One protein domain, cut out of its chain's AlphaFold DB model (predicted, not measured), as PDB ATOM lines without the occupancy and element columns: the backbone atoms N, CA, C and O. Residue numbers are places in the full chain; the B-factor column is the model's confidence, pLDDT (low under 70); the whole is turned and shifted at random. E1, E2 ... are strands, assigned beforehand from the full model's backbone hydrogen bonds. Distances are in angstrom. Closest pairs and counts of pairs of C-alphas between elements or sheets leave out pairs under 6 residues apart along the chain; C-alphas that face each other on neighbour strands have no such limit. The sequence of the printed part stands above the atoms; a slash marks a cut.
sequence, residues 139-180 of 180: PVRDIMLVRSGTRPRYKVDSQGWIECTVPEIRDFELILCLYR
ATOM      1  N   PRO A 139     170.305  -8.768  94.368       85.06
ATOM      2  CA  PRO A 139     170.367 -10.097  93.771       85.06
ATOM      3  C   PRO A 139     171.203 -11.050  94.634       85.06
ATOM      4  O   PRO A 139     172.222 -10.654  95.218       85.06
ATOM      5  N   VAL A 140     170.783 -12.315  94.690       89.00
ATOM      6  CA  VAL A 140     171.530 -13.349  95.406       89.00
ATOM      7  C   VAL A 140     172.907 -13.505  94.775       89.00
ATOM      8  O   VAL A 140     173.058 -13.665  93.563       89.00
ATOM      9  N   ARG A 141     173.920 -13.400  95.631       90.62
ATOM     10  CA  ARG A 141     175.335 -13.574  95.317       90.62
ATOM     11  C   ARG A 141     175.738 -15.039  95.388       90.62
ATOM     12  O   ARG A 141     176.613 -15.452  94.637       90.62
ATOM     13  N   ASP A 142     175.186 -15.759  96.358       92.69
ATOM     14  CA  ASP A 142     175.632 -17.097  96.715       92.69
ATOM     15  C   ASP A 142     174.557 -17.841  97.510       92.69
ATOM     16  O   ASP A 142     173.786 -17.211  98.240       92.69
ATOM     17  N   ILE A 143     174.545 -19.168  97.400       93.12
ATOM     18  CA  ILE A 143     173.689 -20.041  98.203       93.12
ATOM     19  C   ILE A 143     174.512 -21.165  98.824       93.12
ATOM     20  O   ILE A 143     175.445 -21.677  98.210       93.12
ATOM     21  N   MET A 144     174.158 -21.564 100.042       94.62
ATOM     22  CA  MET A 144     174.871 -22.599 100.783       94.62
ATOM     23  C   MET A 144     173.892 -23.525 101.499       94.62
ATOM     24  O   MET A 144     172.991 -23.060 102.195       94.62
ATOM     25  N   LEU A 145     174.090 -24.833 101.359       93.50
ATOM     26  CA  LEU A 145     173.428 -25.838 102.182       93.50
ATOM     27  C   LEU A 145     174.052 -25.788 103.577       93.50
ATOM     28  O   LEU A 145     175.243 -26.055 103.726       93.50
ATOM     29  N   VAL A 146     173.278 -25.418 104.596       91.94
ATOM     30  CA  VAL A 146     173.823 -25.152 105.940       91.94
ATOM     31  C   VAL A 146     174.477 -26.388 106.552       91.94
ATOM     32  O   VAL A 146     175.529 -26.270 107.174       91.94
ATOM     33  N   ARG A 147     173.902 -27.571 106.327       92.12
ATOM     34  CA  ARG A 147     174.382 -28.816 106.930       92.12
ATOM     35  C   ARG A 147     175.713 -29.297 106.357       92.12
ATOM     36  O   ARG A 147     176.585 -29.703 107.116       92.12
ATOM     37  N   SER A 148     175.866 -29.280 105.033       93.44
ATOM     38  CA  SER A 148     177.086 -29.757 104.367       93.44
ATOM     39  C   SER A 148     178.105 -28.652 104.090       93.44
ATOM     40  O   SER A 148     179.257 -28.940 103.780       93.44
ATOM     41  N   GLY A 149     177.694 -27.383 104.150       93.06
ATOM     42  CA  GLY A 149     178.490 -26.245 103.690       93.06
ATOM     43  C   GLY A 149     178.629 -26.167 102.164       93.06
ATOM     44  O   GLY A 149     179.290 -25.262 101.651       93.06
ATOM     45  N   THR A 150     178.008 -27.089 101.420       94.06
ATOM     46  CA  THR A 150     178.074 -27.129  99.958       94.06
ATOM     47  C   THR A 150     177.415 -25.894  99.360       94.06
ATOM     48  O   THR A 150     176.329 -25.490  99.773       94.06
ATOM     49  N   ARG A 151     178.055 -25.317  98.340       94.88
ATOM     50  CA  ARG A 151     177.540 -24.176  97.574       94.88
ATOM     51  C   ARG A 151     177.074 -24.643  96.197       94.88
ATOM     52  O   ARG A 151     177.891 -24.707  95.274       94.88
ATOM     53  N   PRO A 152     175.810 -25.076  96.054       94.19
ATOM     54  CA  PRO A 152     175.331 -25.603  94.790       94.19
ATOM     55  C   PRO A 152     175.298 -24.504  93.726       94.19
ATOM     56  O   PRO A 152     175.027 -23.335  94.003       94.19
ATOM     57  N   ARG A 153     175.541 -24.897  92.472       94.38
ATOM     58  CA  ARG A 153     175.271 -24.011  91.336       94.38
ATOM     59  C   ARG A 153     173.775 -23.737  91.273       94.38
ATOM     60  O   ARG A 153     172.978 -24.663  91.417       94.38
ATOM     61  N   TYR A 154     173.421 -22.490  90.995       94.12
ATOM     62  CA  TYR A 154     172.035 -22.071  90.858       94.12
ATOM     63  C   TYR A 154     171.793 -21.302  89.566       94.12
ATOM     64  O   TYR A 154     172.716 -20.755  88.958       94.12
ATOM     65  N   LYS A 155     170.529 -21.273  89.158       93.62
ATOM     66  CA  LYS A 155     169.995 -20.408  88.110       93.62
ATOM     67  C   LYS A 155     168.932 -19.510  88.728       93.62
ATOM     68  O   LYS A 155     168.329 -19.873  89.734       93.62
ATOM     69  N   VAL A 156     168.729 -18.344  88.127       88.56
ATOM     70  CA  VAL A 156     167.607 -17.465  88.455       88.56
ATOM     71  C   VAL A 156     166.650 -17.501  87.274       88.56
ATOM     72  O   VAL A 156     167.086 -17.280  86.142       88.56
ATOM     73  N   ASP A 157     165.390 -17.848  87.514       86.88
ATOM     74  CA  ASP A 157     164.381 -17.903  86.456       86.88
ATOM     75  C   ASP A 157     163.837 -16.506  86.095       86.88
ATOM     76  O   ASP A 157     164.235 -15.483  86.658       86.88
ATOM     77  N   SER A 158     162.915 -16.446  85.128       84.31
ATOM     78  CA  SER A 158     162.318 -15.184  84.666       84.31
ATOM     79  C   SER A 158     161.438 -14.483  85.708       84.31
ATOM     80  O   SER A 158     161.107 -13.314  85.528       84.31
ATOM     81  N   GLN A 159     161.056 -15.181  86.777       80.31
ATOM     82  CA  GLN A 159     160.270 -14.666  87.897       80.31
ATOM     83  C   GLN A 159     161.157 -14.324  89.109       80.31
ATOM     84  O   GLN A 159     160.650 -13.860  90.129       80.31
ATOM     85  N   GLY A 160     162.477 -14.522  89.009       78.81
ATOM     86  CA  GLY A 160     163.427 -14.256  90.085       78.81
ATOM     87  C   GLY A 160     163.601 -15.403  91.085       78.81
ATOM     88  O   GLY A 160     164.272 -15.211  92.099       78.81
ATOM     89  N   TRP A 161     163.035 -16.588  90.828       84.19
ATOM     90  CA  TRP A 161     163.239 -17.760  91.681       84.19
ATOM     91  C   TRP A 161     164.632 -18.338  91.502       84.19
ATOM     92  O   TRP A 161     165.170 -18.389  90.398       84.19
ATOM     93  N   ILE A 162     165.197 -18.821  92.606       87.75
ATOM     94  CA  ILE A 162     166.485 -19.507  92.623       87.75
ATOM     95  C   ILE A 162     166.231 -20.999  92.493       87.75
ATOM     96  O   ILE A 162     165.626 -21.613  93.369       87.75
ATOM     97  N   GLU A 163     166.745 -21.582  91.421       92.19
ATOM     98  CA  GLU A 163     166.694 -23.014  91.174       92.19
ATOM     99  C   GLU A 163     168.095 -23.606  91.337       92.19
ATOM    100  O   GLU A 163     169.058 -23.126  90.734       92.19
ATOM    101  N   CYS A 164     168.230 -24.657  92.143       93.25
ATOM    102  CA  CYS A 164     169.483 -25.385  92.297       93.25
ATOM    103  C   CYS A 164     169.228 -26.879  92.501       93.25
ATOM    104  O   CYS A 164     168.170 -27.289  92.975       93.25
ATOM    105  N   THR A 165     170.218 -27.700  92.159       93.81
ATOM    106  CA  THR A 165     170.199 -29.132  92.465       93.81
ATOM    107  C   THR A 165     170.922 -29.363  93.783       93.81
ATOM    108  O   THR A 165     172.108 -29.055  93.907       93.81
ATOM    109  N   VAL A 166     170.211 -29.935  94.753       93.00
ATOM    110  CA  VAL A 166     170.814 -30.473  95.974       93.00
ATOM    111  C   VAL A 166     171.515 -31.786  95.600       93.00
ATOM    112  O   VAL A 166     170.826 -32.688  95.125       93.00
ATOM    113  N   PRO A 167     172.848 -31.914  95.773       87.69
ATOM    114  CA  PRO A 167     173.579 -33.106  95.334       87.69
ATOM    115  C   PRO A 167     173.115 -34.378  96.043       87.69
ATOM    116  O   PRO A 167     172.852 -35.384  95.394       87.69
ATOM    117  N   GLU A 168     172.956 -34.298  97.364       92.44
ATOM    118  CA  GLU A 168     172.493 -35.383  98.221       92.44
ATOM    119  C   GLU A 168     171.392 -34.858  99.137       92.44
ATOM    120  O   GLU A 168     171.580 -33.868  99.839       92.44
ATOM    121  N   ILE A 169     170.236 -35.525  99.197       89.19
ATOM    122  CA  ILE A 169     169.108 -35.042 100.015       89.19
ATOM    123  C   ILE A 169     169.478 -34.894 101.500       89.19
ATOM    124  O   ILE A 169     168.943 -34.039 102.198       89.19
ATOM    125  N   ARG A 170     170.428 -35.703 101.984       91.25
ATOM    126  CA  ARG A 170     170.909 -35.668 103.373       91.25
ATOM    127  C   ARG A 170     171.702 -34.406 103.702       91.25
ATOM    128  O   ARG A 170     171.800 -34.070 104.880       91.25
ATOM    129  N   ASP A 171     172.216 -33.717 102.689       86.88
ATOM    130  CA  ASP A 171     172.921 -32.443 102.830       86.88
ATOM    131  C   ASP A 171     171.960 -31.268 103.019       86.88
ATOM    132  O   ASP A 171     172.381 -30.169 103.385       86.88
ATOM    133  N   PHE A 172     170.670 -31.475 102.756       84.88
ATOM    134  CA  PHE A 172     169.663 -30.445 102.915       84.88
ATOM    135  C   PHE A 172     169.179 -30.361 104.366       84.88
ATOM    136  O   PHE A 172     168.759 -31.346 104.972       84.88
ATOM    137  N   GLU A 173     169.203 -29.143 104.896       84.81
ATOM    138  CA  GLU A 173     168.557 -28.760 106.156       84.81
ATOM    139  C   GLU A 173     167.944 -27.368 105.984       84.81
ATOM    140  O   GLU A 173     166.736 -27.186 106.083       84.81
ATOM    141  N   LEU A 174     168.790 -26.404 105.619       86.31
ATOM    142  CA  LEU A 174     168.425 -25.038 105.274       86.31
ATOM    143  C   LEU A 174     169.300 -24.579 104.101       86.31
ATOM    144  O   LEU A 174     170.469 -24.966 104.011       86.31
ATOM    145  N   ILE A 175     168.755 -23.728 103.232       87.62
ATOM    146  CA  ILE A 175     169.542 -22.971 102.256       87.62
ATOM    147  C   ILE A 175     169.742 -21.565 102.802       87.62
ATOM    148  O   ILE A 175     168.783 -20.823 103.007       87.62
ATOM    149  N   LEU A 176     170.999 -21.196 103.017       88.19
ATOM    150  CA  LEU A 176     171.384 -19.824 103.300       88.19
ATOM    151  C   LEU A 176     171.614 -19.090 101.978       88.19
ATOM    152  O   LEU A 176     172.512 -19.460 101.224       88.19
ATOM    153  N   CYS A 177     170.847 -18.032 101.728       88.12
ATOM    154  CA  CYS A 177     171.052 -17.127 100.599       88.12
ATOM    155  C   CYS A 177     171.813 -15.878 101.060       88.12
ATOM    156  O   CYS A 177     171.391 -15.194 101.991       88.12
ATOM    157  N   LEU A 178     172.925 -15.560 100.397       86.50
ATOM    158  CA  LEU A 178     173.693 -14.339 100.635       86.50
ATOM    159  C   LEU A 178     173.391 -13.325  99.533       86.50
ATOM    160  O   LEU A 178     173.531 -13.626  98.350       86.50
ATOM    161  N   TYR A 179     173.012 -12.115  99.926       84.44
ATOM    162  CA  TYR A 179     172.581 -11.034  99.038       84.44
ATOM    163  C   TYR A 179     173.729 -10.018  98.840       84.44
ATOM    164  O   TYR A 179     174.610  -9.916  99.699       84.44
ATOM    165  N   ARG A 180     173.771  -9.316  97.695       78.75
ATOM    166  CA  ARG A 180     174.774  -8.262  97.407       78.75
ATOM    167  C   ARG A 180     174.528  -6.952  98.159       78.75
ATOM    168  O   ARG A 180     173.369  -6.634  98.496       78.75
TER     169      ARG A 180
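What this domain is: This is residues 139 to 180 of the 180 residues of an uncharacterized protein of Bacteroidales bacterium (UniProt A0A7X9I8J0). Two narrow two-stranded ribbons, E1 with E4 and E2 with E3, lie one over the other with few contacts between them, like a clasp. At one end two loops, residues 146 to 153 and 165 to 174, join the ribbons; toward the other end lie the hairpin turn of residues 157 to 161 and both ends of the printed part. The printed part has 42 residues, no named helix and four strands, in the order E1, E2, E3, E4; each two-stranded sheet is antiparallel. The class is all strand, though under half of the residues, 17 of 42, are in named strands. The whole is compact, with a radius of gyration of the C-alphas of 10.2 A, and elongated, spanning 29 by 18 by 13 A.

How they stand to each other: E1, residues 140 to 145, is the antiparallel neighbour of E4, residues 175 to 179, with 160 degrees between their directions. C-alphas 143 and 177 face each other at 4.6 A. N 141 and O 178, 2.8 A apart, and N 176 and O 144, 2.8 A apart, are within hydrogen-bond range. E2, residues 154 to 156, and E3, residues 162 to 164, form a hairpin, antiparallel at 151 degrees. Their C-alphas 155 and 163 face each other at 5.2 A, and N 155 and O 163 are within hydrogen-bond range at 2.8 A. The closest C-alphas of E1 and E2 are those of Ile 143 and Tyr 154, 7.8 A apart, the one pair within 8 A. E1 and E3 are only just apart, 8.4 A at the closest. E2 and E4 are apart, and E3 and E4 are apart too.

Where its parts are: E1 runs from C-alpha 140 at (171.530, -13.349, 95.406) to C-alpha 145 at (173.428, -25.838, 102.182), 14.3 A. E2, from Tyr 154 to Val 156, and E3, from Ile 162 to Cys 164, have three residues each. E4 runs 12.7 A from Ile 175 to C-alpha 179 at (172.581, -11.034, 99.038).

The domain as a whole: The two C-alphas farthest apart are those of Ser 158 and Arg 170, at 29.0 A. The C-alphas of Pro 139 and Arg 180, the first and last printed residues, are 6.0 A apart, and Arg 180 is the chain's last residue. The printed part has no cut. The link from E2 to E3, 5 residues, is tight; those from E1 to E2, 8 residues, and from E3 to E4, 10 residues, are short. The mean pLDDT of the printed part is 89.4, and no printed residue is under 70.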